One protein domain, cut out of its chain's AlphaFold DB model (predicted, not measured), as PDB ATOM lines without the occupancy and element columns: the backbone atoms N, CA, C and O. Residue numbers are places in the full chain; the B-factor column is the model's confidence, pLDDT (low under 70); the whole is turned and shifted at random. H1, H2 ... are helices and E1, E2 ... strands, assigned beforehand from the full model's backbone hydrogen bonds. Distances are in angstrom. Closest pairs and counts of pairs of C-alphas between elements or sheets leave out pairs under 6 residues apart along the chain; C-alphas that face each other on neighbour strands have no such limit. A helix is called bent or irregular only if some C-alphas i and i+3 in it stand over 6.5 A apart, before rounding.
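This is residues 20 to 223 of the 379 residues of the protein "Ion channel protein" of Clostridium botulinum (UniProt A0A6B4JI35). The chain winds in stacked turns into a solenoid, with the strands of successive turns side by side in long walls. One wall is the curled nine-strand sheet from E1 to E19, a second is the six-strand sheet from E6 to E18, and in the earlier turns the short sheet E3 E5 E8 E11 makes a third. H2 covers the first end of the solenoid, and H1 packs on the outside of the nine-strand wall. The printed part has 204 residues, in the order H1, E1 to E3, H2, E4 to E19; its class is mixed, helices and strands, and the nine-strand sheet is mixed while the other two are parallel. The whole is compact, with a radius of gyration of the C-alphas of 16.3 A and spans of 48 by 37 by 35 A.

Begin with the largest sheet, which runs E1 (38 to 41), E2 (44 to 50), E4 (74 to 78), E7 (94 to 98), E10 (121 to 125), E13 (140 to 145), E15 (162 to 170), E17 (184 to 191), E19 (209 to 212). It is twisted, and it is curled like part of a barrel. E1 and E2 are an antiparallel hairpin; look for N 39 and O 46, 2.9 A apart. E10 and E13 are parallel neighbours at 8 degrees, with N 122 and O 140 at 2.8 A, within hydrogen-bond range. E17 bends by 59 degrees at residue 187, and its residues 184 to 185 pair, parallel, with residues 205 to 206. H1 (20 to 32) is on this sheet; the closest C-alphas of H1 and E10 are those of Thr 28 and Leu 125, 6.4 A apart. H2 (56 to 71) is on the opposite face, over E4, and on the local plane it runs slantwise to E4 at 35 degrees. H1 and H2 are apart. The second sheet runs E6 (86 to 89), E9 (106 to 109), E12 (132 to 135), E14 (153 to 159), E16 (175 to 181), E18 (195 to 200). In it E14 and E16 are parallel at 10 degrees, with N 154 and O 175 at 2.8 A. The closest C-alphas of H2 and E6 are those of Gln 59 and Ile 87, 7.4 A apart. The third sheet runs E3 (53 to 55), E5 (81 to 83), E8 (101 to 103), E11 (128 to 130); N 82 of E5 and O 101 of E8 are 2.8 A apart. With this sheet H2 makes two layers, a helix on one face of a sheet. E4 runs on into E5 across a break of 2 residues at 96 degrees, and E8 into E9 likewise at 96 degrees. In H1 every O i to N i+4 pair is within hydrogen-bond range; in H2 6 of 12 are.

Find C-alpha 20 at (95.650, 108.125, 117.935); from there H1 runs 18.3 A to C-alpha 32. H2 is 26.5 A long and irregular, with C-alphas 57 and 60 8.0 A apart. The longest strand by residues, E15, starts at C-alpha 162 at (80.742, 102.225, 131.888) and covers 23.0 A; E17 covers 20.2 A, and E14 and E16 19.6 A each. E19 ends at C-alpha 212 at (89.631, 99.836, 110.130).

The C-alphas farthest apart are those of Tyr 36 and Ile 222, 49.8 A. The printed part has no cut. The one long link, E9 to E10, has 11 residues. Mean pLDDT of the printed part is 70.9; 85 residues are under 70, among them residues 110 to 119 and 183 to 223.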
ATOM      1  N   TYR A  20      95.522 109.124 116.865       78.38
ATOM      2  CA  TYR A  20      95.650 108.125 117.935       78.38
ATOM      3  C   TYR A  20      96.937 107.306 117.817       78.38
ATOM      4  O   TYR A  20      97.575 107.006 118.824       78.38
ATOM      5  N   GLU A  21      97.321 106.936 116.594       79.81
ATOM      6  CA  GLU A  21      98.535 106.166 116.337       79.81
ATOM      7  C   GLU A  21      99.778 106.960 116.742       79.81
ATOM      8  O   GLU A  21     100.594 106.450 117.508       79.81
ATOM      9  N   ARG A  22      99.874 108.228 116.320       81.88
ATOM     10  CA  ARG A  22     100.975 109.118 116.697       81.88
ATOM     11  C   ARG A  22     101.022 109.354 118.206       81.88
ATOM     12  O   ARG A  22     102.084 109.208 118.798       81.88
ATOM     13  N   GLU A  23      99.891 109.674 118.835       83.69
ATOM     14  CA  GLU A  23      99.824 109.937 120.281       83.69
ATOM     15  C   GLU A  23     100.284 108.730 121.113       83.69
ATOM     16  O   GLU A  23     101.073 108.876 122.049       83.69
ATOM     17  N   LEU A  24      99.812 107.525 120.774       83.75
ATOM     18  CA  LEU A  24     100.165 106.307 121.506       83.75
ATOM     19  C   LEU A  24     101.604 105.864 121.231       83.75
ATOM     20  O   LEU A  24     102.281 105.378 122.141       83.75
ATOM     21  N   GLU A  25     102.100 106.058 120.010       84.25
ATOM     22  CA  GLU A  25     103.490 105.773 119.661       84.25
ATOM     23  C   GLU A  25     104.460 106.723 120.378       84.25
ATOM     24  O   GLU A  25     105.404 106.255 121.022       84.25
ATOM     25  N   GLU A  26     104.190 108.032 120.365       83.81
ATOM     26  CA  GLU A  26     104.962 109.036 121.102       83.81
ATOM     27  C   GLU A  26     104.960 108.747 122.608       83.81
ATOM     28  O   GLU A  26     106.017 108.762 123.246       83.81
ATOM     29  N   LEU A  27     103.797 108.424 123.190       83.69
ATOM     30  CA  LEU A  27     103.696 108.047 124.602       83.69
ATOM     31  C   LEU A  27     104.545 106.806 124.910       83.69
ATOM     32  O   LEU A  27     105.298 106.797 125.884       83.69
ATOM     33  N   THR A  28     104.475 105.779 124.061       83.00
ATOM     34  CA  THR A  28     105.250 104.541 124.224       83.00
ATOM     35  C   THR A  28     106.756 104.813 124.182       83.00
ATOM     36  O   THR A  28     107.497 104.334 125.041       83.00
ATOM     37  N   GLN A  29     107.228 105.616 123.224       82.75
ATOM     38  CA  GLN A  29     108.644 105.992 123.116       82.75
ATOM     39  C   GLN A  29     109.112 106.829 124.320       82.75
ATOM     40  O   GLN A  29     110.190 106.589 124.877       82.75
ATOM     41  N   ARG A  30     108.283 107.774 124.784       81.00
ATOM     42  CA  ARG A  30     108.559 108.590 125.981       81.00
ATOM     43  C   ARG A  30     108.679 107.745 127.246       81.00
ATOM     44  O   ARG A  30     109.500 108.065 128.103       81.00
ATOM     45  N   LEU A  31     107.885 106.683 127.373       80.06
ATOM     46  CA  LEU A  31     107.937 105.793 128.532       80.06
ATOM     47  C   LEU A  31     109.144 104.842 128.486       80.06
ATOM     48  O   LEU A  31     109.767 104.624 129.519       80.06
ATOM     49  N   LYS A  32     109.551 104.361 127.302       77.00
ATOM     50  CA  LYS A  32     110.743 103.498 127.143       77.00
ATOM     51  C   LYS A  32     112.068 104.188 127.479       77.00
ATOM     52  O   LYS A  32     113.020 103.535 127.898       77.00
ATOM     53  N   THR A  33     112.155 105.501 127.277       68.69
ATOM     54  CA  THR A  33     113.402 106.268 127.461       68.69
ATOM     55  C   THR A  33     113.677 106.663 128.914       68.69
ATOM     56  O   THR A  33     114.806 107.031 129.241       68.69
ATOM     57  N   LYS A  34     112.690 106.575 129.815       64.69
ATOM     58  CA  LYS A  34     112.811 107.044 131.203       64.69
ATOM     59  C   LYS A  34     113.012 105.880 132.176       64.69
ATOM     60  O   LYS A  34     112.131 105.050 132.347       64.69
ATOM     61  N   LYS A  35     114.176 105.852 132.838       53.31
ATOM     62  CA  LYS A  35     114.617 104.763 133.734       53.31
ATOM     63  C   LYS A  35     114.542 105.056 135.244       53.31
ATOM     64  O   LYS A  35     114.996 104.221 136.015       53.31
ATOM     65  N   TYR A  36     114.005 106.196 135.698       50.09
ATOM     66  CA  TYR A  36     114.128 106.588 137.114       50.09
ATOM     67  C   TYR A  36     112.802 106.874 137.829       50.09
ATOM     68  O   TYR A  36     112.011 107.688 137.369       50.09
ATOM     69  N   ASN A  37     112.652 106.196 138.977       53.81
ATOM     70  CA  ASN A  37     111.701 106.255 140.099       53.81
ATOM     71  C   ASN A  37     110.288 106.837 139.889       53.81
ATOM     72  O   ASN A  37     109.330 106.114 140.158       53.81
ATOM     73  N   ASP A  38     110.136 108.082 139.430       56.56
ATOM     74  CA  ASP A  38     108.838 108.735 139.223       56.56
ATOM     75  C   ASP A  38     108.852 109.565 137.917       56.56
ATOM     76  O   ASP A  38     109.859 110.189 137.574       56.56
ATOM     77  N   ILE A  39     107.732 109.615 137.183       67.31
ATOM     78  CA  ILE A  39     107.605 110.364 135.914       67.31
ATOM     79  C   ILE A  39     106.486 111.392 136.025       67.31
ATOM     80  O   ILE A  39     105.403 111.082 136.505       67.31
ATOM     81  N   ILE A  40     106.714 112.598 135.504       61.12
ATOM     82  CA  ILE A  40     105.628 113.533 135.204       61.12
ATOM     83  C   ILE A  40     105.152 113.279 133.768       61.12
ATOM     84  O   ILE A  40     105.915 113.483 132.816       61.12
ATOM     85  N   ILE A  41     103.913 112.809 133.612       65.44
ATOM     86  CA  ILE A  41     103.211 112.722 132.319       65.44
ATOM     87  C   ILE A  41     102.040 113.690 132.395       65.44
ATOM     88  O   ILE A  41     101.222 113.571 133.298       65.44
ATOM     89  N   ASP A  42     101.968 114.655 131.481       61.12
ATOM     90  CA  ASP A  42     100.881 115.641 131.413       61.12
ATOM     91  C   ASP A  42     100.587 116.310 132.773       61.12
ATOM     92  O   ASP A  42      99.445 116.386 133.219       61.12
ATOM     93  N   ASN A  43     101.649 116.749 133.460       62.72
ATOM     94  CA  ASN A  43     101.625 117.349 134.803       62.72
ATOM     95  C   ASN A  43     101.145 116.426 135.944       62.72
ATOM     96  O   ASN A  43     100.926 116.906 137.051       62.72
ATOM     97  N   LYS A  44     101.035 115.112 135.706       72.81
ATOM     98  CA  LYS A  44     100.657 114.099 136.704       72.81
ATOM     99  C   LYS A  44     101.860 113.300 137.186       72.81
ATOM    100  O   LYS A  44     102.628 112.799 136.362       72.81
ATOM    101  N   LYS A  45     102.013 113.142 138.502       78.12
ATOM    102  CA  LYS A  45     103.130 112.413 139.126       78.12
ATOM    103  C   LYS A  45     102.840 110.912 139.130       78.12
ATOM    104  O   LYS A  45     101.910 110.466 139.788       78.12
ATOM    105  N   ILE A  46     103.620 110.122 138.405       79.94
ATOM    106  CA  ILE A  46     103.378 108.689 138.198       79.94
ATOM    107  C   ILE A  46     104.480 107.870 138.843       79.94
ATOM    108  O   ILE A  46     105.663 108.135 138.620       79.94
ATOM    109  N   LYS A  47     104.081 106.847 139.602       82.50
ATOM    110  CA  LYS A  47     105.005 105.920 140.245       82.50
ATOM    111  C   LYS A  47     105.464 104.840 139.273       82.50
ATOM    112  O   LYS A  47     104.611 104.200 138.664       82.50
ATOM    113  N   ILE A  48     106.770 104.595 139.152       82.19
ATOM    114  CA  ILE A  48     107.284 103.484 138.334       82.19
ATOM    115  C   ILE A  48     107.473 102.230 139.191       82.19
ATOM    116  O   ILE A  48     108.043 102.282 140.283       82.19
ATOM    117  N   ILE A  49     107.040 101.093 138.658       82.94
ATOM    118  CA  ILE A  49     107.310  99.752 139.163       82.94
ATOM    119  C   ILE A  49     107.892  98.953 137.999       82.94
ATOM    120  O   ILE A  49     107.225  98.763 136.987       82.94
ATOM    121  N   SER A  50     109.139  98.508 138.123       84.38
ATOM    122  CA  SER A  50     109.848  97.797 137.056       84.38
ATOM    123  C   SER A  50     110.178  96.358 137.442       84.38
ATOM    124  O   SER A  50     110.548  96.101 138.587       84.38
ATOM    125  N   ASP A  51     110.068  95.448 136.472       83.00
ATOM    126  CA  ASP A  51     110.594  94.074 136.494       83.00
ATOM    127  C   ASP A  51     110.157  93.223 137.700       83.00
ATOM    128  O   ASP A  51     110.856  92.302 138.134       83.00
ATOM    129  N   LYS A  52     108.976  93.514 138.256       83.94
ATOM    130  CA  LYS A  52     108.385  92.728 139.341       83.94
ATOM    131  C   LYS A  52     107.508  91.608 138.801       83.94
ATOM    132  O   LYS A  52     106.805  91.765 137.803       83.94
ATOM    133  N   LYS A  53     107.522  90.478 139.508       85.06
ATOM    134  CA  LYS A  53     106.617  89.358 139.258       85.06
ATOM    135  C   LYS A  53     105.576  89.307 140.355       85.06
ATOM    136  O   LYS A  53     105.901  89.102 141.520       85.06
ATOM    137  N   PHE A  54     104.334  89.461 139.950       83.81
ATOM    138  CA  PHE A  54     103.182  89.343 140.803       83.81
ATOM    139  C   PHE A  54     102.461  88.042 140.466       83.81
ATOM    140  O   PHE A  54     102.103  87.774 139.320       83.81
ATOM    141  N   MET A  55     102.292  87.216 141.487       83.69
ATOM    142  CA  MET A  55     101.674  85.897 141.398       83.69
ATOM    143  C   MET A  55     100.578  85.808 142.456       83.69
ATOM    144  O   MET A  55     100.593  86.582 143.418       83.69
ATOM    145  N   LYS A  56      99.692  84.813 142.352       76.06
ATOM    146  CA  LYS A  56      98.654  84.519 143.356       76.06
ATOM    147  C   LYS A  56      99.149  84.564 144.812       76.06
ATOM    148  O   LYS A  56      98.461  85.096 145.674       76.06
ATOM    149  N   ASN A  57     100.361  84.075 145.070       70.38
ATOM    150  CA  ASN A  57     100.937  84.008 146.418       70.38
ATOM    151  C   ASN A  57     101.438  85.367 146.951       70.38
ATOM    152  O   ASN A  57     101.583  85.519 148.158       70.38
ATOM    153  N   ASN A  58     101.669  86.353 146.074       70.38
ATOM    154  CA  ASN A  58     102.232  87.667 146.416       70.38
ATOM    155  C   ASN A  58     101.234  88.810 146.142       70.38
ATOM    156  O   ASN A  58     101.625  89.962 145.959       70.38
ATOM    157  N   GLN A  59      99.931  88.515 146.097       70.19
ATOM    158  CA  GLN A  59      98.894  89.527 145.849       70.19
ATOM    159  C   GLN A  59      98.875  90.631 146.919       70.19
ATOM    160  O   GLN A  59      98.519  91.771 146.617       70.19
ATOM    161  N   GLU A  60      99.296  90.329 148.149       69.44
ATOM    162  CA  GLU A  60      99.389  91.313 149.233       69.44
ATOM    163  C   GLU A  60     100.410  92.419 148.946       69.44
ATOM    164  O   GLU A  60     100.163  93.573 149.291       69.44
ATOM    165  N   GLU A  61     101.507  92.124 148.237       71.81
ATOM    166  CA  GLU A  61     102.480  93.145 147.825       71.81
ATOM    167  C   GLU A  61     101.860  94.145 146.846       71.81
ATOM    168  O   GLU A  61     102.122  95.347 146.918       71.81
ATOM    169  N   LEU A  62     101.006  93.657 145.945       72.62
ATOM    170  CA  LEU A  62     100.250  94.491 145.017       72.62
ATOM    171  C   LEU A  62      99.218  95.346 145.751       72.62
ATOM    172  O   LEU A  62      99.140  96.548 145.503       72.62
ATOM    173  N   LYS A  63      98.467  94.760 146.691       71.62
ATOM    174  CA  LYS A  63      97.516  95.508 147.530       71.62
ATOM    175  C   LYS A  63      98.224  96.598 148.335       71.62
ATOM    176  O   LYS A  63      97.775  97.742 148.338       71.62
ATOM    177  N   ALA A  64      99.371  96.278 148.932       67.56
ATOM    178  CA  ALA A  64     100.199  97.245 149.642       67.56
ATOM    179  C   ALA A  64     100.664  98.372 148.709       67.56
ATOM    180  O   ALA A  64     100.516  99.544 149.051       67.56
ATOM    181  N   LEU A  65     101.150  98.040 147.503       72.06
ATOM    182  CA  LEU A  65     101.514  99.029 146.484       72.06
ATOM    183  C   LEU A  65     100.354  99.972 146.175       72.06
ATOM    184  O   LEU A  65     100.581 101.177 146.132       72.06
ATOM    185  N   PHE A  66      99.127  99.459 146.032       70.75
ATOM    186  CA  PHE A  66      97.948 100.300 145.844       70.75
ATOM    187  C   PHE A  66      97.697 101.223 147.046       70.75
ATOM    188  O   PHE A  66      97.511 102.424 146.855       70.75
ATOM    189  N   CYS A  67      97.797 100.736 148.287       65.50
ATOM    190  CA  CYS A  67      97.614 101.566 149.484       65.50
ATOM    191  C   CYS A  67      98.575 102.773 149.565       65.50
ATOM    192  O   CYS A  67      98.181 103.829 150.071       65.50
ATOM    193  N   TYR A  68      99.800 102.659 149.036       60.09
ATOM    194  CA  TYR A  68     100.796 103.742 149.030       60.09
ATOM    195  C   TYR A  68     100.572 104.809 147.941       60.09
ATOM    196  O   TYR A  68     101.250 105.836 147.932       60.09
ATOM    197  N   LEU A  69      99.596 104.642 147.044       65.25
ATOM    198  CA  LEU A  69      99.378 105.559 145.914       65.25
ATOM    199  C   LEU A  69      98.590 106.819 146.253       65.25
ATOM    200  O   LEU A  69      98.123 107.509 145.346       65.25
ATOM    201  N   LYS A  70      98.437 107.177 147.530       63.62
ATOM    202  CA  LYS A  70      97.762 108.431 147.895       63.62
ATOM    203  C   LYS A  70      98.476 109.656 147.299       63.62
ATOM    204  O   LYS A  70      97.792 110.568 146.845       63.62
ATOM    205  N   GLU A  71      99.804 109.613 147.174       65.81
ATOM    206  CA  GLU A  71     100.655 110.736 146.734       65.81
ATOM    207  C   GLU A  71     100.911 110.836 145.216       65.81
ATOM    208  O   GLU A  71     101.448 111.838 144.748       65.81
ATOM    209  N   PHE A  72     100.555 109.812 144.438       73.25
ATOM    210  CA  PHE A  72     100.841 109.740 142.996       73.25
ATOM    211  C   PHE A  72      99.555 109.749 142.199       73.25
ATOM    212  O   PHE A  72      98.620 109.094 142.608       73.25
ATOM    213  N   ASP A  73      99.493 110.400 141.048       75.06
ATOM    214  CA  ASP A  73      98.325 110.460 140.158       75.06
ATOM    215  C   ASP A  73      98.124 109.194 139.301       75.06
ATOM    216  O   ASP A  73      97.117 109.059 138.596       75.06
ATOM    217  N   GLY A  74      99.080 108.262 139.336       79.94
ATOM    218  CA  GLY A  74      99.027 107.008 138.591       79.94
ATOM    219  C   GLY A  74     100.226 106.088 138.816       79.94
ATOM    220  O   GLY A  74     101.173 106.441 139.523       79.94
ATOM    221  N   ILE A  75     100.186 104.920 138.176       85.75
ATOM    222  CA  ILE A  75     101.228 103.884 138.227       85.75
ATOM    223  C   ILE A  75     101.650 103.502 136.816       85.75
ATOM    224  O   ILE A  75     100.800 103.271 135.959       85.75
ATOM    225  N   LEU A  76     102.951 103.356 136.611       86.38
ATOM    226  CA  LEU A  76     103.548 102.721 135.450       86.38
ATOM    227  C   LEU A  76     104.201 101.402 135.863       86.38
ATOM    228  O   LEU A  76     105.179 101.401 136.605       86.38
ATOM    229  N   PHE A  77     103.689 100.296 135.340       87.81
ATOM    230  CA  PHE A  77     104.336  98.995 135.371       87.81
ATOM    231  C   PHE A  77     105.179  98.827 134.104       87.81
ATOM    232  O   PHE A  77     104.650  98.916 132.998       87.81
ATOM    233  N   CYS A  78     106.477  98.585 134.257       86.75
ATOM    234  CA  CYS A  78     107.413  98.324 133.162       86.75
ATOM    235  C   CYS A  78     107.958  96.901 133.286       86.75
ATOM    236  O   CYS A  78     108.504  96.561 134.333       86.75
ATOM    237  N   GLY A  79     107.821  96.064 132.254       84.56
ATOM    238  CA  GLY A  79     108.412  94.714 132.253       84.56
ATOM    239  C   GLY A  79     107.871  93.772 133.337       84.56
ATOM    240  O   GLY A  79     108.491  92.757 133.651       84.56
ATOM    241  N   CYS A  80     106.740  94.111 133.959       88.25
ATOM    242  CA  CYS A  80     106.181  93.337 135.061       88.25
ATOM    243  C   CYS A  80     105.377  92.134 134.546       88.25
ATOM    244  O   CYS A  80     104.784  92.177 133.464       88.25
ATOM    245  N   ILE A  81     105.335  91.071 135.350       86.81
ATOM    246  CA  ILE A  81     104.576  89.848 135.059       86.81
ATOM    247  C   ILE A  81     103.444  89.716 136.073       86.81
ATOM    248  O   ILE A  81     103.684  89.834 137.273       86.81
ATOM    249  N   PHE A  82     102.235  89.460 135.588       87.75
ATOM    250  CA  PHE A  82     101.001  89.342 136.354       87.75
ATOM    251  C   PHE A  82     100.342  88.003 136.023       87.75
ATOM    252  O   PHE A  82      99.720  87.891 134.972       87.75
ATOM    253  N   ASN A  83     100.463  87.000 136.897       87.31
ATOM    254  CA  ASN A  83      99.877  85.677 136.652       87.31
ATOM    255  C   ASN A  83      98.919  85.270 137.775       87.31
ATOM    256  O   ASN A  83      99.295  85.264 138.952       87.31
ATOM    257  N   ASP A  84      97.699  84.882 137.395       85.25
ATOM    258  CA  ASP A  84      96.640  84.414 138.304       85.25
ATOM    259  C   ASP A  84      96.343  85.403 139.443       85.25
ATOM    260  O   ASP A  84      96.228  85.057 140.627       85.25
ATOM    261  N   ILE A  85      96.262  86.680 139.086       85.25
ATOM    262  CA  ILE A  85      96.015  87.759 140.033       85.25
ATOM    263  C   ILE A  85      94.522  88.028 140.124       85.25
ATOM    264  O   ILE A  85      93.868  88.169 139.105       85.25
ATOM    265  N   ASN A  86      94.001  88.129 141.343       82.69
ATOM    266  CA  ASN A  86      92.646  88.577 141.624       82.69
ATOM    267  C   ASN A  86      92.735  89.750 142.603       82.69
ATOM    268  O   ASN A  86      93.105  89.558 143.765       82.69
ATOM    269  N   ILE A  87      92.508  90.967 142.111       79.31
ATOM    270  CA  ILE A  87      92.659  92.189 142.904       79.31
ATOM    271  C   ILE A  87      91.437  93.071 142.751       79.31
ATOM    272  O   ILE A  87      91.004  93.368 141.643       79.31
ATOM    273  N   GLU A  88      90.994  93.572 143.895       75.75
ATOM    274  CA  GLU A  88      90.061  94.676 144.022       75.75
ATOM    275  C   GLU A  88      90.849  95.990 144.188       75.75
ATOM    276  O   GLU A  88      91.757  96.089 145.023       75.75
ATOM    277  N   ILE A  89      90.567  96.974 143.331       74.19
ATOM    278  CA  ILE A  89      91.237  98.278 143.288       74.19
ATOM    279  C   ILE A  89      90.249  99.375 143.693       74.19
ATOM    280  O   ILE A  89      89.301  99.676 142.970       74.19
ATOM    281  N   ASN A  90      90.566 100.078 144.783       67.62
ATOM    282  CA  ASN A  90      89.727 101.159 145.336       67.62
ATOM    283  C   ASN A  90      90.201 102.554 144.895       67.62
ATOM    284  O   ASN A  90      89.890 103.573 145.516       67.62
ATOM    285  N   ILE A  91      91.051 102.616 143.870       65.12
ATOM    286  CA  ILE A  91      91.813 103.812 143.512       65.12
ATOM    287  C   ILE A  91      91.502 104.217 142.077       65.12
ATOM    288  O   ILE A  91      91.816 103.502 141.130       65.12
ATOM    289  N   ASN A  92      90.959 105.425 141.918       68.94
ATOM    290  CA  ASN A  92      90.683 106.014 140.611       68.94
ATOM    291  C   ASN A  92      91.915 106.760 140.081       68.94
ATOM    292  O   ASN A  92      91.974 107.991 140.137       68.94
ATOM    293  N   LYS A  93      92.933 106.035 139.604       77.62
ATOM    294  CA  LYS A  93      94.179 106.643 139.107       77.62
ATOM    295  C   LYS A  93      94.656 106.035 137.800       77.62
ATOM    296  O   LYS A  93      94.301 104.914 137.457       77.62
ATOM    297  N   ASN A  94      95.449 106.803 137.052       81.62
ATOM    298  CA  ASN A  94      95.913 106.377 135.735       81.62
ATOM    299  C   ASN A  94      96.826 105.152 135.855       81.62
ATOM    300  O   ASN A  94      97.746 105.144 136.673       81.62
ATOM    301  N   MET A  95      96.606 104.151 135.009       86.00
ATOM    302  CA  MET A  95      97.412 102.932 134.991       86.00
ATOM    303  C   MET A  95      98.087 102.776 133.637       86.00
ATOM    304  O   MET A  95      97.444 102.900 132.597       86.00
ATOM    305  N   TYR A  96      99.380 102.486 133.647       87.62
ATOM    306  CA  TYR A  96     100.168 102.248 132.448       87.62
ATOM    307  C   TYR A  96     100.874 100.902 132.592       87.62
ATOM    308  O   TYR A  96     101.583 100.678 133.568       87.62
ATOM    309  N   TYR A  97     100.696 100.024 131.615       88.94
ATOM    310  CA  TYR A  97     101.384  98.746 131.494       88.94
ATOM    311  C   TYR A  97     102.251  98.811 130.240       88.94
ATOM    312  O   TYR A  97     101.727  98.877 129.129       88.94
ATOM    313  N   LEU A  98     103.568  98.854 130.417       88.25
ATOM    314  CA  LEU A  98     104.553  98.900 129.343       88.25
ATOM    315  C   LEU A  98     105.342  97.594 129.315       88.25
ATOM    316  O   LEU A  98     105.951  97.225 130.319       88.25
ATOM    317  N   ASP A  99     105.361  96.920 128.164       87.25
ATOM    318  CA  ASP A  99     106.113  95.673 127.968       87.25
ATOM    319  C   ASP A  99     105.810  94.612 129.060       87.25
ATOM    320  O   ASP A  99     106.678  93.835 129.450       87.25
ATOM    321  N   CYS A 100     104.576  94.597 129.587       88.38
ATOM    322  CA  CYS A 100     104.139  93.691 130.652       88.38
ATOM    323  C   CYS A 100     103.528  92.396 130.096       88.38
ATOM    324  O   CYS A 100     103.021  92.363 128.973       88.38
ATOM    325  N   ILE A 101     103.534  91.342 130.915       87.12
ATOM    326  CA  ILE A 101     102.899  90.047 130.629       87.12
ATOM    327  C   ILE A 101     101.778  89.845 131.644       87.12
ATOM    328  O   ILE A 101     102.037  89.877 132.843       87.12
ATOM    329  N   ILE A 102     100.546  89.664 131.174       87.81
ATOM    330  CA  ILE A 102      99.361  89.504 132.019       87.81
ATOM    331  C   ILE A 102      98.623  88.229 131.619       87.81
ATOM    332  O   ILE A 102      98.073  88.134 130.526       87.81
ATOM    333  N   GLU A 103      98.571  87.251 132.510       87.31
ATOM    334  CA  GLU A 103      97.929  85.968 132.258       87.31
ATOM    335  C   GLU A 103      96.894  85.654 133.333       87.31
ATOM    336  O   GLU A 103      97.159  85.797 134.531       87.31
ATOM    337  N   SER A 104      95.702  85.234 132.897       84.75
ATOM    338  CA  SER A 104      94.634  84.710 133.764       84.75
ATOM    339  C   SER A 104      94.342  85.606 134.974       84.75
ATOM    340  O   SER A 104      94.135  85.136 136.089       84.75
ATOM    341  N   SER A 105      94.373  86.921 134.760       86.62
ATOM    342  CA  SER A 105      94.243  87.916 135.822       86.62
ATOM    343  C   SER A 105      92.875  88.591 135.779       86.62
ATOM    344  O   SER A 105      92.356  88.914 134.711       86.62
ATOM    345  N   TYR A 106      92.309  88.818 136.955       85.50
ATOM    346  CA  TYR A 106      91.025  89.445 137.203       85.50
ATOM    347  C   TYR A 106      91.235  90.694 138.064       85.50
ATOM    348  O   TYR A 106      91.868  90.645 139.122       85.50
ATOM    349  N   ILE A 107      90.745  91.828 137.573       84.25
ATOM    350  CA  ILE A 107      90.861  93.123 138.237       84.25
ATOM    351  C   ILE A 107      89.460  93.706 138.377       84.25
ATOM    352  O   ILE A 107      88.820  94.051 137.382       84.25
ATOM    353  N   GLU A 108      89.011  93.844 139.616       82.44
ATOM    354  CA  GLU A 108      87.743  94.469 139.965       82.44
ATOM    355  C   GLU A 108      87.991  95.892 140.458       82.44
ATOM    356  O   GLU A 108      88.862  96.135 141.294       82.44
ATOM    357  N   PHE A 109      87.253  96.856 139.919       76.44
ATOM    358  CA  PHE A 109      87.268  98.228 140.411       76.44
ATOM    359  C   PHE A 109      86.063  98.429 141.333       76.44
ATOM    360  O   PHE A 109      84.928  98.223 140.905       76.44
ATOM    361  N   GLU A 110      86.281  98.853 142.580       69.31
ATOM    362  CA  GLU A 110      85.164  99.161 143.483       69.31
ATOM    363  C   GLU A 110      84.246 100.233 142.866       69.31
ATOM    364  O   GLU A 110      84.710 101.157 142.194       69.31
ATOM    365  N   HIS A 111      82.934 100.141 143.114       56.44
ATOM    366  CA  HIS A 111      81.931 101.072 142.587       56.44
ATOM    367  C   HIS A 111      82.176 102.520 143.044       56.44
ATOM    368  O   HIS A 111      81.661 102.987 144.064       56.44
ATOM    369  N   ILE A 112      82.916 103.285 142.246       52.72
ATOM    370  CA  ILE A 112      83.109 104.711 142.492       52.72
ATOM    371  C   ILE A 112      81.860 105.451 142.014       52.72
ATOM    372  O   ILE A 112      81.478 105.382 140.846       52.72
ATOM    373  N   LYS A 113      81.206 106.169 142.937       47.50
ATOM    374  CA  LYS A 113      80.075 107.061 142.640       47.50
ATOM    375  C   LYS A 113      80.406 107.940 141.426       47.50
ATOM    376  O   LYS A 113      81.468 108.553 141.389       47.50
ATOM    377  N   TYR A 114      79.452 108.038 140.497       46.12
ATOM    378  CA  TYR A 114      79.453 108.723 139.189       46.12
ATOM    379  C   TYR A 114      79.941 110.199 139.126       46.12
ATOM    380  O   TYR A 114      79.812 110.832 138.083       46.12
ATOM    381  N   ASN A 115      80.509 110.762 140.194       36.44
ATOM    382  CA  ASN A 115      80.789 112.192 140.354       36.44
ATOM    383  C   ASN A 115      82.247 112.624 140.110       36.44
ATOM    384  O   ASN A 115      82.588 113.766 140.410       36.44
ATOM    385  N   CYS A 116      83.133 111.774 139.588       41.56
ATOM    386  CA  CYS A 116      84.526 112.181 139.378       41.56
ATOM    387  C   CYS A 116      84.758 112.776 137.978       41.56
ATOM    388  O   CYS A 116      84.786 112.065 136.978       41.56
ATOM    389  N   GLU A 117      85.006 114.088 137.936       40.94
ATOM    390  CA  GLU A 117      85.369 114.891 136.751       40.94
ATOM    391  C   GLU A 117      86.679 114.453 136.061       40.94
ATOM    392  O   GLU A 117      86.966 114.861 134.935       40.94
ATOM    393  N   SER A 118      87.484 113.592 136.690       50.22
ATOM    394  CA  SER A 118      88.719 113.066 136.109       50.22
ATOM    395  C   SER A 118      88.492 111.692 135.472       50.22
ATOM    396  O   SER A 118      88.454 110.662 136.139       50.22
ATOM    397  N   LYS A 119      88.375 111.666 134.138       64.50
ATOM    398  CA  LYS A 119      88.374 110.420 133.357       64.50
ATOM    399  C   LYS A 119      89.716 109.708 133.532       64.50
ATOM    400  O   LYS A 119      90.727 110.140 132.972       64.50
ATOM    401  N   VAL A 120      89.730 108.635 134.316       76.25
ATOM    402  CA  VAL A 120      90.903 107.773 134.474       76.25
ATOM    403  C   VAL A 120      91.200 107.054 133.169       76.25
ATOM    404  O   VAL A 120      90.292 106.700 132.415       76.25
ATOM    405  N   LYS A 121      92.490 106.874 132.887       84.25
ATOM    406  CA  LYS A 121      92.965 106.200 131.682       84.25
ATOM    407  C   LYS A 121      93.811 104.985 132.048       84.25
ATOM    408  O   LYS A 121      94.706 105.089 132.888       84.25
ATOM    409  N   ILE A 122      93.542 103.870 131.380       87.31
ATOM    410  CA  ILE A 122      94.337 102.647 131.432       87.31
ATOM    411  C   ILE A 122      95.006 102.457 130.075       87.31
ATOM    412  O   ILE A 122      94.341 102.459 129.039       87.31
ATOM    413  N   TYR A 123      96.321 102.286 130.087       87.88
ATOM    414  CA  TYR A 123      97.138 102.084 128.900       87.88
ATOM    415  C   TYR A 123      97.814 100.718 128.946       87.88
ATOM    416  O   TYR A 123      98.552 100.430 129.885       87.88
ATOM    417  N   PHE A 124      97.628  99.914 127.904       89.06
ATOM    418  CA  PHE A 124      98.399  98.702 127.638       89.06
ATOM    419  C   PHE A 124      99.269  98.948 126.405       89.06
ATOM    420  O   PHE A 124      98.780  98.977 125.278       89.06
ATOM    421  N   LEU A 125     100.561  99.172 126.626       88.69
ATOM    422  CA  LEU A 125     101.535  99.545 125.606       88.69
ATOM    423  C   LEU A 125     102.527  98.403 125.430       88.69
ATOM    424  O   LEU A 125     103.264  98.067 126.358       88.69
ATOM    425  N   ASN A 126     102.544  97.795 124.246       86.62
ATOM    426  CA  ASN A 126     103.344  96.618 123.932       86.62
ATOM    427  C   ASN A 126     103.284  95.569 125.047       86.62
ATOM    428  O   ASN A 126     104.297  94.969 125.398       86.62
ATOM    429  N   SER A 127     102.099  95.339 125.602       86.94
ATOM    430  CA  SER A 127     101.897  94.354 126.661       86.94
ATOM    431  C   SER A 127     101.141  93.151 126.115       86.94
ATOM    432  O   SER A 127     100.209  93.295 125.317       86.94
ATOM    433  N   TRP A 128     101.551  91.962 126.547       85.38
ATOM    434  CA  TRP A 128     100.857  90.721 126.235       85.38
ATOM    435  C   TRP A 128      99.825  90.432 127.316       85.38
ATOM    436  O   TRP A 128     100.139  90.494 128.503       85.38
ATOM    437  N   PHE A 129      98.598  90.121 126.907       84.94
ATOM    438  CA  PHE A 129      97.522  89.765 127.822       84.94
ATOM    439  C   PHE A 129      96.708  88.595 127.287       84.94
ATOM    440  O   PHE A 129      96.219  88.625 126.156       84.94
ATOM    441  N   ASN A 130      96.517  87.587 128.131       83.75
ATOM    442  CA  ASN A 130      95.686  86.429 127.847       83.75
ATOM    443  C   ASN A 130      94.725  86.194 129.014       83.75
ATOM    444  O   ASN A 130      95.150  86.094 130.164       83.75
ATOM    445  N   LYS A 131      93.422  86.107 128.715       83.31
ATOM    446  CA  LYS A 131      92.345  85.949 129.711       83.31
ATOM    447  C   LYS A 131      92.357  87.033 130.804       83.31
ATOM    448  O   LYS A 131      92.129  86.730 131.971       83.31
ATOM    449  N   LEU A 132      92.617  88.288 130.431       87.25
ATOM    450  CA  LEU A 132      92.481  89.423 131.346       87.25
ATOM    451  C   LEU A 132      91.005  89.804 131.488       87.25
ATOM    452  O   LEU A 132      90.337  90.039 130.480       87.25
ATOM    453  N   VAL A 133      90.514  89.911 132.719       86.69
ATOM    454  CA  VAL A 133      89.160  90.382 133.027       86.69
ATOM    455  C   VAL A 133      89.241  91.701 133.790       86.69
ATOM    456  O   VAL A 133      89.931  91.777 134.806       86.69
ATOM    457  N   LEU A 134      88.546  92.729 133.301       85.94
ATOM    458  CA  LEU A 134      88.326  93.981 134.024       85.94
ATOM    459  C   LEU A 134      86.835  94.119 134.338       85.94
ATOM    460  O   LEU A 134      86.014  94.106 133.417       85.94
ATOM    461  N   GLU A 135      86.498  94.291 135.610       84.88
ATOM    462  CA  GLU A 135      85.116  94.440 136.071       84.88
ATOM    463  C   GLU A 135      84.871  95.812 136.714       84.88
ATOM    464  O   GLU A 135      85.750  96.362 137.374       84.88
ATOM    465  N   ASN A 136      83.679  96.382 136.495       78.31
ATOM    466  CA  ASN A 136      83.214  97.642 137.094       78.31
ATOM    467  C   ASN A 136      84.084  98.879 136.768       78.31
ATOM    468  O   ASN A 136      84.058  99.889 137.475       78.31
ATOM    469  N   SER A 137      84.840  98.857 135.663       75.06
ATOM    470  CA  SER A 137      85.734  99.966 135.303       75.06
ATOM    471  C   SER A 137      84.999 101.163 134.682       75.06
ATOM    472  O   SER A 137      84.184 101.011 133.769       75.06
ATOM    473  N   LEU A 138      85.368 102.376 135.113       72.06
ATOM    474  CA  LEU A 138      84.925 103.657 134.529       72.06
ATOM    475  C   LEU A 138      85.984 104.325 133.631       72.06
ATOM    476  O   LEU A 138      85.861 105.492 133.256       72.06
ATOM    477  N   SER A 139      87.072 103.613 133.335       76.62
ATOM    478  CA  SER A 139      88.281 104.180 132.736       76.62
ATOM    479  C   SER A 139      88.325 104.053 131.213       76.62
ATOM    480  O   SER A 139      87.899 103.042 130.657       76.62
ATOM    481  N   ASN A 140      88.879 105.060 130.529       81.25
ATOM    482  CA  ASN A 140      89.216 104.961 129.106       81.25
ATOM    483  C   ASN A 140      90.350 103.954 128.913       81.25
ATOM    484  O   ASN A 140      91.391 104.078 129.560       81.25
ATOM    485  N   ILE A 141      90.174 103.002 127.999       85.31
ATOM    486  CA  ILE A 141      91.121 101.909 127.775       85.31
ATOM    487  C   ILE A 141      91.823 102.127 126.437       85.31
ATOM    488  O   ILE A 141      91.189 102.164 125.384       85.31
ATOM    489  N   PHE A 142      93.144 102.231 126.478       85.44
ATOM    490  CA  PHE A 142      93.992 102.390 125.305       85.44
ATOM    491  C   PHE A 142      94.943 101.202 125.202       85.44
ATOM    492  O   PHE A 142      95.690 100.912 126.133       85.44
ATOM    493  N   ILE A 143      94.937 100.522 124.065       86.69
ATOM    494  CA  ILE A 143      95.783  99.370 123.774       86.69
ATOM    495  C   ILE A 143      96.594  99.698 122.524       86.69
ATOM    496  O   ILE A 143      96.022  99.979 121.470       86.69
ATOM    497  N   TYR A 144      97.918  99.654 122.632       86.06
ATOM    498  CA  TYR A 144      98.841  99.863 121.520       86.06
ATOM    499  C   TYR A 144      99.888  98.758 121.500       86.06
ATOM    500  O   TYR A 144     100.752  98.721 122.368       86.06
ATOM    501  N   ASN A 145      99.844  97.890 120.495       81.88
ATOM    502  CA  ASN A 145     100.786  96.788 120.344       81.88
ATOM    503  C   ASN A 145     101.468  96.849 118.977       81.88
ATOM    504  O   ASN A 145     100.824  96.740 117.936       81.88
ATOM    505  N   ASN A 146     102.790  97.000 118.993       80.19
ATOM    506  CA  ASN A 146     103.657  96.932 117.818       80.19
ATOM    507  C   ASN A 146     104.607  95.723 117.865       80.19
ATOM    508  O   ASN A 146     105.085  95.264 116.833       80.19
ATOM    509  N   ASN A 147     104.864  95.183 119.058       73.88
ATOM    510  CA  ASN A 147     105.726  94.018 119.232       73.88
ATOM    511  C   ASN A 147     105.013  92.723 118.814       73.88
ATOM    512  O   ASN A 147     103.857  92.497 119.179       73.88
ATOM    513  N   PHE A 148     105.729  91.849 118.101       61.41
ATOM    514  CA  PHE A 148     105.282  90.487 117.806       61.41
ATOM    515  C   PHE A 148     105.398  89.600 119.049       61.41
ATOM    516  O   PHE A 148     106.477  89.495 119.635       61.41
ATOM    517  N   TYR A 149     104.304  88.930 119.416       63.97
ATOM    518  CA  TYR A 149     104.313  87.865 120.424       63.97
ATOM    519  C   TYR A 149     104.177  86.513 119.740       63.97
ATOM    520  O   TYR A 149     103.493  86.409 118.725       63.97
ATOM    521  N   LYS A 150     104.829  85.493 120.306       55.94
ATOM    522  CA  LYS A 150     104.782  84.117 119.790       55.94
ATOM    523  C   LYS A 150     103.395  83.487 119.911       55.94
ATOM    524  O   LYS A 150     103.058  82.658 119.078       55.94
ATOM    525  N   ASP A 151     102.625  83.879 120.925       60.97
ATOM    526  CA  ASP A 151     101.270  83.378 121.123       60.97
ATOM    527  C   ASP A 151     100.262  84.179 120.302       60.97
ATOM    528  O   ASP A 151     100.233  85.416 120.330       60.97
ATOM    529  N   ASP A 152      99.408  83.441 119.597       61.16
ATOM    530  CA  ASP A 152      98.527  83.977 118.563       61.16
ATOM    531  C   ASP A 152      97.369  84.820 119.108       61.16
ATOM    532  O   ASP A 152      96.751  85.545 118.333       61.16
ATOM    533  N   THR A 153      97.053  84.755 120.407       63.81
ATOM    534  CA  THR A 153      95.835  85.364 120.966       63.81
ATOM    535  C   THR A 153      96.119  86.356 122.085       63.81
ATOM    536  O   THR A 153      96.674  85.999 123.121       63.81
ATOM    537  N   LEU A 154      95.643  87.584 121.899       73.88
ATOM    538  CA  LEU A 154      95.475  88.589 122.942       73.88
ATOM    539  C   LEU A 154      94.000  88.633 123.342       73.88
ATOM    540  O   LEU A 154      93.143  88.704 122.463       73.88
ATOM    541  N   GLY A 155      93.685  88.584 124.635       80.56
ATOM    542  CA  GLY A 155      92.299  88.469 125.100       80.56
ATOM    543  C   GLY A 155      91.984  89.344 126.302       80.56
ATOM    544  O   GLY A 155      92.603  89.178 127.353       80.56
ATOM    545  N   ILE A 156      90.992  90.225 126.153       84.38
ATOM    546  CA  ILE A 156      90.454  91.055 127.235       84.38
ATOM    547  C   ILE A 156      88.926  90.915 127.322       84.38
ATOM    548  O   ILE A 156      88.216  90.989 126.316       84.38
ATOM    549  N   LYS A 157      88.426  90.705 128.540       83.25
ATOM    550  CA  LYS A 157      87.004  90.654 128.883       83.25
ATOM    551  C   LYS A 157      86.665  91.842 129.778       83.25
ATOM    552  O   LYS A 157      87.336  92.062 130.781       83.25
ATOM    553  N   LEU A 158      85.645  92.605 129.407       81.69
ATOM    554  CA  LEU A 158      85.168  93.765 130.155       81.69
ATOM    555  C   LEU A 158      83.743  93.490 130.646       81.69
ATOM    556  O   LEU A 158      82.877  93.176 129.830       81.69
ATOM    557  N   ILE A 159      83.521  93.593 131.957       82.00
ATOM    558  CA  ILE A 159      82.254  93.263 132.629       82.00
ATOM    559  C   ILE A 159      81.755  94.498 133.385       82.00
ATOM    560  O   ILE A 159      82.523  95.118 134.118       82.00
ATOM    561  N   ASN A 160      80.483  94.879 133.218       75.94
ATOM    562  CA  ASN A 160      79.851  96.002 133.934       75.94
ATOM    563  C   ASN A 160      80.606  97.352 133.824       75.94
ATOM    564  O   ASN A 160      80.448  98.252 134.652       75.94
ATOM    565  N   CYS A 161      81.435  97.531 132.796       76.25
ATOM    566  CA  CYS A 161      82.241  98.736 132.608       76.25
ATOM    567  C   CYS A 161      81.394  99.856 131.993       76.25
ATOM    568  O   CYS A 161      80.622  99.607 131.065       76.25
ATOM    569  N   THR A 162      81.533 101.109 132.444       66.81
ATOM    570  CA  THR A 162      80.742 102.225 131.888       66.81
ATOM    571  C   THR A 162      81.550 103.485 131.585       66.81
ATOM    572  O   THR A 162      82.522 103.809 132.249       66.81
ATOM    573  N   ASN A 163      81.085 104.251 130.595       55.34
ATOM    574  CA  ASN A 163      81.479 105.634 130.318       55.34
ATOM    575  C   ASN A 163      82.907 105.852 129.788       55.34
ATOM    576  O   ASN A 163      83.489 106.921 129.984       55.34
ATOM    577  N   SER A 164      83.437 104.874 129.058       63.00
ATOM    578  CA  SER A 164      84.794 104.931 128.523       63.00
ATOM    579  C   SER A 164      84.895 104.855 127.000       63.00
ATOM    580  O   SER A 164      84.028 104.320 126.304       63.00
ATOM    581  N   GLU A 165      85.952 105.459 126.466       72.00
ATOM    582  CA  GLU A 165      86.443 105.196 125.112       72.00
ATOM    583  C   GLU A 165      87.408 104.009 125.154       72.00
ATOM    584  O   GLU A 165      88.287 103.957 126.017       72.00
ATOM    585  N   ILE A 166      87.246 103.070 124.221       76.56
ATOM    586  CA  ILE A 166      88.184 101.973 123.986       76.56
ATOM    587  C   ILE A 166      88.894 102.237 122.665       76.56
ATOM    588  O   ILE A 166      88.254 102.330 121.618       76.56
ATOM    589  N   VAL A 167      90.217 102.308 122.699       77.38
ATOM    590  CA  VAL A 167      91.061 102.443 121.511       77.38
ATOM    591  C   VAL A 167      92.019 101.265 121.483       77.38
ATOM    592  O   VAL A 167      92.806 101.091 122.405       77.38
ATOM    593  N   VAL A 168      91.968 100.458 120.429       79.94
ATOM    594  CA  VAL A 168      92.863  99.319 120.217       79.94
ATOM    595  C   VAL A 168      93.568  99.481 118.883       79.94
ATOM    596  O   VAL A 168      92.944  99.473 117.823       79.94
ATOM    597  N   ILE A 169      94.886  99.583 118.942       77.62
ATOM    598  CA  ILE A 169      95.783  99.586 117.796       77.62
ATOM    599  C   ILE A 169      96.692  98.377 117.945       77.62
ATOM    600  O   ILE A 169      97.578  98.362 118.798       77.62
ATOM    601  N   ASN A 170      96.481  97.357 117.118       76.19
ATOM    602  CA  ASN A 170      97.299  96.155 117.155       76.19
ATOM    603  C   ASN A 170      97.992  95.921 115.812       76.19
ATOM    604  O   ASN A 170      97.392  95.389 114.890       76.19
ATOM    605  N   LYS A 171      99.261  96.300 115.685       74.62
ATOM    606  CA  LYS A 171     100.045  96.135 114.450       74.62
ATOM    607  C   LYS A 171     100.678  94.747 114.318       74.62
ATOM    608  O   LYS A 171     101.130  94.380 113.235       74.62
ATOM    609  N   ASN A 172     100.697  93.956 115.391       69.25
ATOM    610  CA  ASN A 172     101.479  92.720 115.470       69.25
ATOM    611  C   ASN A 172     100.846  91.486 114.799       69.25
ATOM    612  O   ASN A 172     101.385  90.393 114.906       69.25
ATOM    613  N   LYS A 173      99.729  91.652 114.076       63.88
ATOM    614  CA  LYS A 173      98.992  90.584 113.369       63.88
ATOM    615  C   LYS A 173      98.460  89.441 114.253       63.88
ATOM    616  O   LYS A 173      97.950  88.469 113.694       63.88
ATOM    617  N   ASN A 174      98.509  89.548 115.578       68.56
ATOM    618  CA  ASN A 174      97.914  88.548 116.465       68.56
ATOM    619  C   ASN A 174      96.379  88.670 116.464       68.56
ATOM    620  O   ASN A 174      95.812  89.732 116.178       68.56
ATOM    621  N   ILE A 175      95.706  87.566 116.784       68.12
ATOM    622  CA  ILE A 175      94.261  87.504 117.007       68.12
ATOM    623  C   ILE A 175      93.954  88.298 118.276       68.12
ATOM    624  O   ILE A 175      94.565  88.077 119.319       68.12
ATOM    625  N   PHE A 176      92.995  89.212 118.197       72.56
ATOM    626  CA  PHE A 176      92.539  89.994 119.337       72.56
ATOM    627  C   PHE A 176      91.106  89.595 119.690       72.56
ATOM    628  O   PHE A 176      90.204  89.673 118.859       72.56
ATOM    629  N   ASN A 177      90.893  89.148 120.920       72.81
ATOM    630  CA  ASN A 177      89.592  88.769 121.447       72.81
ATOM    631  C   ASN A 177      89.125  89.834 122.446       72.81
ATOM    632  O   ASN A 177      89.798  90.085 123.448       72.81
ATOM    633  N   LEU A 178      87.987  90.459 122.156       76.62
ATOM    634  CA  LEU A 178      87.376  91.493 122.985       76.62
ATOM    635  C   LEU A 178      85.966  91.059 123.368       76.62
ATOM    636  O   LEU A 178      85.066  91.068 122.533       76.62
ATOM    637  N   ILE A 179      85.761  90.718 124.631       72.44
ATOM    638  CA  ILE A 179      84.454  90.295 125.144       72.44
ATOM    639  C   ILE A 179      83.872  91.438 125.974       72.44
ATOM    640  O   ILE A 179      84.546  91.921 126.882       72.44
ATOM    641  N   LEU A 180      82.649  91.877 125.661       72.44
ATOM    642  CA  LEU A 180      81.956  92.945 126.390       72.44
ATOM    643  C   LEU A 180      80.641  92.423 126.983       72.44
ATOM    644  O   LEU A 180      79.667  92.197 126.262       72.44
ATOM    645  N   GLU A 181      80.600  92.325 128.304       74.31
ATOM    646  CA  GLU A 181      79.460  91.869 129.104       74.31
ATOM    647  C   GLU A 181      78.885  93.063 129.885       74.31
ATOM    648  O   GLU A 181      79.626  93.779 130.564       74.31
ATOM    649  N   ASN A 182      77.581  93.325 129.754       70.00
ATOM    650  CA  ASN A 182      76.844  94.396 130.447       70.00
ATOM    651  C   ASN A 182      77.526  95.784 130.476       70.00
ATOM    652  O   ASN A 182      77.386  96.550 131.430       70.00
ATOM    653  N   SER A 183      78.276  96.137 129.429       68.12
ATOM    654  CA  SER A 183      79.169  97.304 129.446       68.12
ATOM    655  C   SER A 183      78.710  98.436 128.511       68.12
ATOM    656  O   SER A 183      78.217  98.194 127.407       68.12
ATOM    657  N   LYS A 184      78.875  99.702 128.928       66.69
ATOM    658  CA  LYS A 184      78.410 100.908 128.211       66.69
ATOM    659  C   LYS A 184      79.556 101.847 127.812       66.69
ATOM    660  O   LYS A 184      80.169 102.451 128.683       66.69
ATOM    661  N   TYR A 185      79.784 102.083 126.519       68.38
ATOM    662  CA  TYR A 185      80.937 102.864 126.025       68.38
ATOM    663  C   TYR A 185      80.561 104.082 125.170       68.38
ATOM    664  O   TYR A 185      79.554 104.102 124.462       68.38
ATOM    665  N   VAL A 186      81.408 105.113 125.177       61.19
ATOM    666  CA  VAL A 186      81.236 106.295 124.306       61.19
ATOM    667  C   VAL A 186      81.696 105.984 122.881       61.19
ATOM    668  O   VAL A 186      81.036 106.355 121.908       61.19
ATOM    669  N   GLY A 187      82.807 105.266 122.742       63.50
ATOM    670  CA  GLY A 187      83.358 104.906 121.446       63.50
ATOM    671  C   GLY A 187      84.302 103.720 121.527       63.50
ATOM    672  O   GLY A 187      85.041 103.592 122.497       63.50
ATOM    673  N   ILE A 188      84.275 102.863 120.508       67.06
ATOM    674  CA  ILE A 188      85.223 101.761 120.338       67.06
ATOM    675  C   ILE A 188      85.926 101.950 118.993       67.06
ATOM    676  O   ILE A 188      85.271 101.945 117.950       67.06
ATOM    677  N   PHE A 189      87.242 102.135 119.019       64.50
ATOM    678  CA  PHE A 189      88.101 102.260 117.846       64.50
ATOM    679  C   PHE A 189      89.053 101.071 117.780       64.50
ATOM    680  O   PHE A 189      89.863 100.890 118.682       64.50
ATOM    681  N   LEU A 190      88.967 100.270 116.718       68.00
ATOM    682  CA  LEU A 190      89.807  99.091 116.513       68.00
ATOM    683  C   LEU A 190      90.568  99.200 115.188       68.00
ATOM    684  O   LEU A 190      89.963  99.400 114.129       68.00
ATOM    685  N   TYR A 191      91.889  99.029 115.244       64.12
ATOM    686  CA  TYR A 191      92.784  99.211 114.106       64.12
ATOM    687  C   TYR A 191      93.834  98.101 113.971       64.12
ATOM    688  O   TYR A 191      94.472  97.698 114.947       64.12
ATOM    689  N   SER A 192      94.051  97.681 112.716       57.25
ATOM    690  CA  SER A 192      95.111  96.763 112.266       57.25
ATOM    691  C   SER A 192      95.009  95.324 112.797       57.25
ATOM    692  O   SER A 192      95.976  94.564 112.749       57.25
ATOM    693  N   LEU A 193      93.831  94.911 113.259       57.91
ATOM    694  CA  LEU A 193      93.624  93.569 113.796       57.91
ATOM    695  C   LEU A 193      93.564  92.543 112.660       57.91
ATOM    696  O   LEU A 193      92.690  92.625 111.801       57.91
ATOM    697  N   ARG A 194      94.435  91.528 112.690       54.97
ATOM    698  CA  ARG A 194      94.330  90.401 111.748       54.97
ATOM    699  C   ARG A 194      93.003  89.673 111.920       54.97
ATOM    700  O   ARG A 194      92.373  89.341 110.937       54.97
ATOM    701  N   LYS A 195      92.588  89.423 113.162       56.25
ATOM    702  CA  LYS A 195      91.362  88.685 113.476       56.25
ATOM    703  C   LYS A 195      90.756  89.231 114.760       56.25
ATOM    704  O   LYS A 195      91.463  89.322 115.763       56.25
ATOM    705  N   LEU A 196      89.473  89.583 114.725       54.97
ATOM    706  CA  LEU A 196      88.710  90.029 115.893       54.97
ATOM    707  C   LEU A 196      87.600  89.026 116.224       54.97
ATOM    708  O   LEU A 196      86.792  88.689 115.358       54.97
ATOM    709  N   ILE A 197      87.539  88.591 117.481       52.91
ATOM    710  CA  ILE A 197      86.385  87.879 118.043       52.91
ATOM    711  C   ILE A 197      85.747  88.836 119.048       52.91
ATOM    712  O   ILE A 197      86.398  89.241 120.008       52.91
ATOM    713  N   THR A 198      84.510  89.255 118.785       58.03
ATOM    714  CA  THR A 198      83.736  90.089 119.713       58.03
ATOM    715  C   THR A 198      82.455  89.397 120.099       58.03
ATOM    716  O   THR A 198      81.634  89.126 119.224       58.03
ATOM    717  N   ILE A 199      82.274  89.176 121.397       50.06
ATOM    718  CA  ILE A 199      81.007  88.736 121.981       50.06
ATOM    719  C   ILE A 199      80.398  89.967 122.650       50.06
ATOM    720  O   ILE A 199      81.042  90.605 123.487       50.06
ATOM    721  N   LEU A 200      79.214  90.344 122.178       57.91
ATOM    722  CA  LEU A 200      78.430  91.467 122.674       57.91
ATOM    723  C   LEU A 200      77.137  90.890 123.232       57.91
ATOM    724  O   LEU A 200      76.354  90.335 122.463       57.91
ATOM    725  N   ASP A 201      76.918  91.044 124.531       54.44
ATOM    726  CA  ASP A 201      75.629  90.720 125.141       54.44
ATOM    727  C   ASP A 201      74.584  91.795 124.801       54.44
ATOM    728  O   ASP A 201      74.935  92.953 124.555       54.44
ATOM    729  N   ASP A 202      73.294  91.438 124.819       50.12
ATOM    730  CA  ASP A 202      72.180  92.329 124.441       50.12
ATOM    731  C   ASP A 202      72.136  93.648 125.242       50.12
ATOM    732  O   ASP A 202      71.638  94.672 124.757       50.12
ATOM    733  N   GLU A 203      72.673  93.646 126.464       52.16
ATOM    734  CA  GLU A 203      72.717  94.812 127.352       52.16
ATOM    735  C   GLU A 203      73.944  95.719 127.128       52.16
ATOM    736  O   GLU A 203      73.933  96.892 127.532       52.16
ATOM    737  N   SER A 204      74.985  95.218 126.453       56.94
ATOM    738  CA  SER A 204      76.209  95.966 126.149       56.94
ATOM    739  C   SER A 204      75.969  97.003 125.044       56.94
ATOM    740  O   SER A 204      75.554  96.691 123.925       56.94
ATOM    741  N   ASN A 205      76.273  98.278 125.314       53.97
ATOM    742  CA  ASN A 205      75.922  99.391 124.423       53.97
ATOM    743  C   ASN A 205      77.091 100.358 124.207       53.97
ATOM    744  O   ASN A 205      77.573 100.946 125.166       53.97
ATOM    745  N   SER A 206      77.479 100.655 122.961       50.69
ATOM    746  CA  SER A 206      78.323 101.828 122.676       50.69
ATOM    747  C   SER A 206      77.645 102.870 121.779       50.69
ATOM    748  O   SER A 206      76.788 102.535 120.954       50.69
ATOM    749  N   MET A 207      78.005 104.151 121.948       45.75
ATOM    750  CA  MET A 207      77.500 105.239 121.092       45.75
ATOM    751  C   MET A 207      78.184 105.285 119.717       45.75
ATOM    752  O   MET A 207      77.561 105.713 118.743       45.75
ATOM    753  N   LYS A 208      79.455 104.867 119.616       48.34
ATOM    754  CA  LYS A 208      80.257 104.915 118.382       48.34
ATOM    755  C   LYS A 208      81.093 103.645 118.218       48.34
ATOM    756  O   LYS A 208      81.769 103.221 119.148       48.34
ATOM    757  N   TYR A 209      81.125 103.097 117.007       56.62
ATOM    758  CA  TYR A 209      82.058 102.035 116.632       56.62
ATOM    759  C   TYR A 209      82.836 102.446 115.382       56.62
ATOM    760  O   TYR A 209      82.252 102.934 114.414       56.62
ATOM    761  N   PHE A 210      84.144 102.215 115.398       50.47
ATOM    762  CA  PHE A 210      85.052 102.468 114.289       50.47
ATOM    763  C   PHE A 210      85.945 101.239 114.083       50.47
ATOM    764  O   PHE A 210      86.721 100.880 114.965       50.47
ATOM    765  N   PHE A 211      85.838 100.605 112.914       55.47
ATOM    766  CA  PHE A 211      86.658  99.452 112.528       55.47
ATOM    767  C   PHE A 211      87.452  99.792 111.267       55.47
ATOM    768  O   PHE A 211      86.866 100.228 110.273       55.47
ATOM    769  N   TYR A 212      88.769  99.589 111.287       46.69
ATOM    770  CA  TYR A 212      89.631  99.836 110.130       46.69
ATOM    771  C   TYR A 212      90.704  98.747 109.991       46.69
ATOM    772  O   TYR A 212      91.455  98.497 110.934       46.69
ATOM    773  N   ASN A 213      90.800  98.130 108.807       46.81
ATOM    774  CA  ASN A 213      91.678  96.981 108.526       46.81
ATOM    775  C   ASN A 213      91.527  95.850 109.564       46.81
ATOM    776  O   ASN A 213      92.504  95.458 110.197       46.81
ATOM    777  N   VAL A 214      90.292  95.377 109.762       49.28
ATOM    778  CA  VAL A 214      89.956  94.252 110.650       49.28
ATOM    779  C   VAL A 214      89.364  93.123 109.809       49.28
ATOM    780  O   VAL A 214      88.365  93.357 109.126       49.28
ATOM    781  N   GLU A 215      89.947  91.921 109.850       40.72
ATOM    782  CA  GLU A 215      89.321  90.722 109.265       40.72
ATOM    783  C   GLU A 215      88.469  90.003 110.334       40.72
ATOM    784  O   GLU A 215      88.850  89.896 111.503       40.72
ATOM    785  N   PHE A 216      87.275  89.543 109.946       48.12
ATOM    786  CA  PHE A 216      86.308  88.878 110.829       48.12
ATOM    787  C   PHE A 216      86.184  87.403 110.428       48.12
ATOM    788  O   PHE A 216      85.894  87.125 109.267       48.12
ATOM    789  N   GLU A 217      86.361  86.462 111.363       37.09
ATOM    790  CA  GLU A 217      86.317  85.017 111.049       37.09
ATOM    791  C   GLU A 217      85.114  84.281 111.659       37.09
ATOM    792  O   GLU A 217      84.658  83.305 111.083       37.09
ATOM    793  N   ASN A 218      84.541  84.766 112.768       33.69
ATOM    794  CA  ASN A 218      83.348  84.174 113.384       33.69
ATOM    795  C   ASN A 218      82.299  85.256 113.656       33.69
ATOM    796  O   ASN A 218      82.350  85.974 114.650       33.69
ATOM    797  N   VAL A 219      81.344  85.372 112.732       38.31
ATOM    798  CA  VAL A 219      80.200  86.294 112.782       38.31
ATOM    799  C   VAL A 219      79.072  85.665 113.610       38.31
ATOM    800  O   VAL A 219      77.996  85.354 113.104       38.31
ATOM    801  N   VAL A 220      79.327  85.446 114.898       37.50
ATOM    802  CA  VAL A 220      78.262  85.315 115.902       37.50
ATOM    803  C   VAL A 220      78.122  86.725 116.484       37.50
ATOM    804  O   VAL A 220      78.915  87.127 117.315       37.50
ATOM    805  N   GLU A 221      77.289  87.634 115.995       41.75
ATOM    806  CA  GLU A 221      76.071  87.491 115.227       41.75
ATOM    807  C   GLU A 221      75.961  88.595 114.168       41.75
ATOM    808  O   GLU A 221      76.316  89.755 114.367       41.75
ATOM    809  N   ILE A 222      75.261  88.278 113.087       38.03
ATOM    810  CA  ILE A 222      74.651  89.248 112.168       38.03
ATOM    811  C   ILE A 222      73.769  90.288 112.919       38.03
ATOM    812  O   ILE A 222      73.459  91.348 112.369       38.03
ATOM    813  N   ASN A 223      73.387  90.024 114.176       36.50
ATOM    814  CA  ASN A 223      72.673  90.939 115.071       36.50
ATOM    815  C   ASN A 223      73.563  92.043 115.652       36.50
ATOM    816  O   ASN A 223      73.136  93.197 115.664       36.50
TER     817      ASN A 223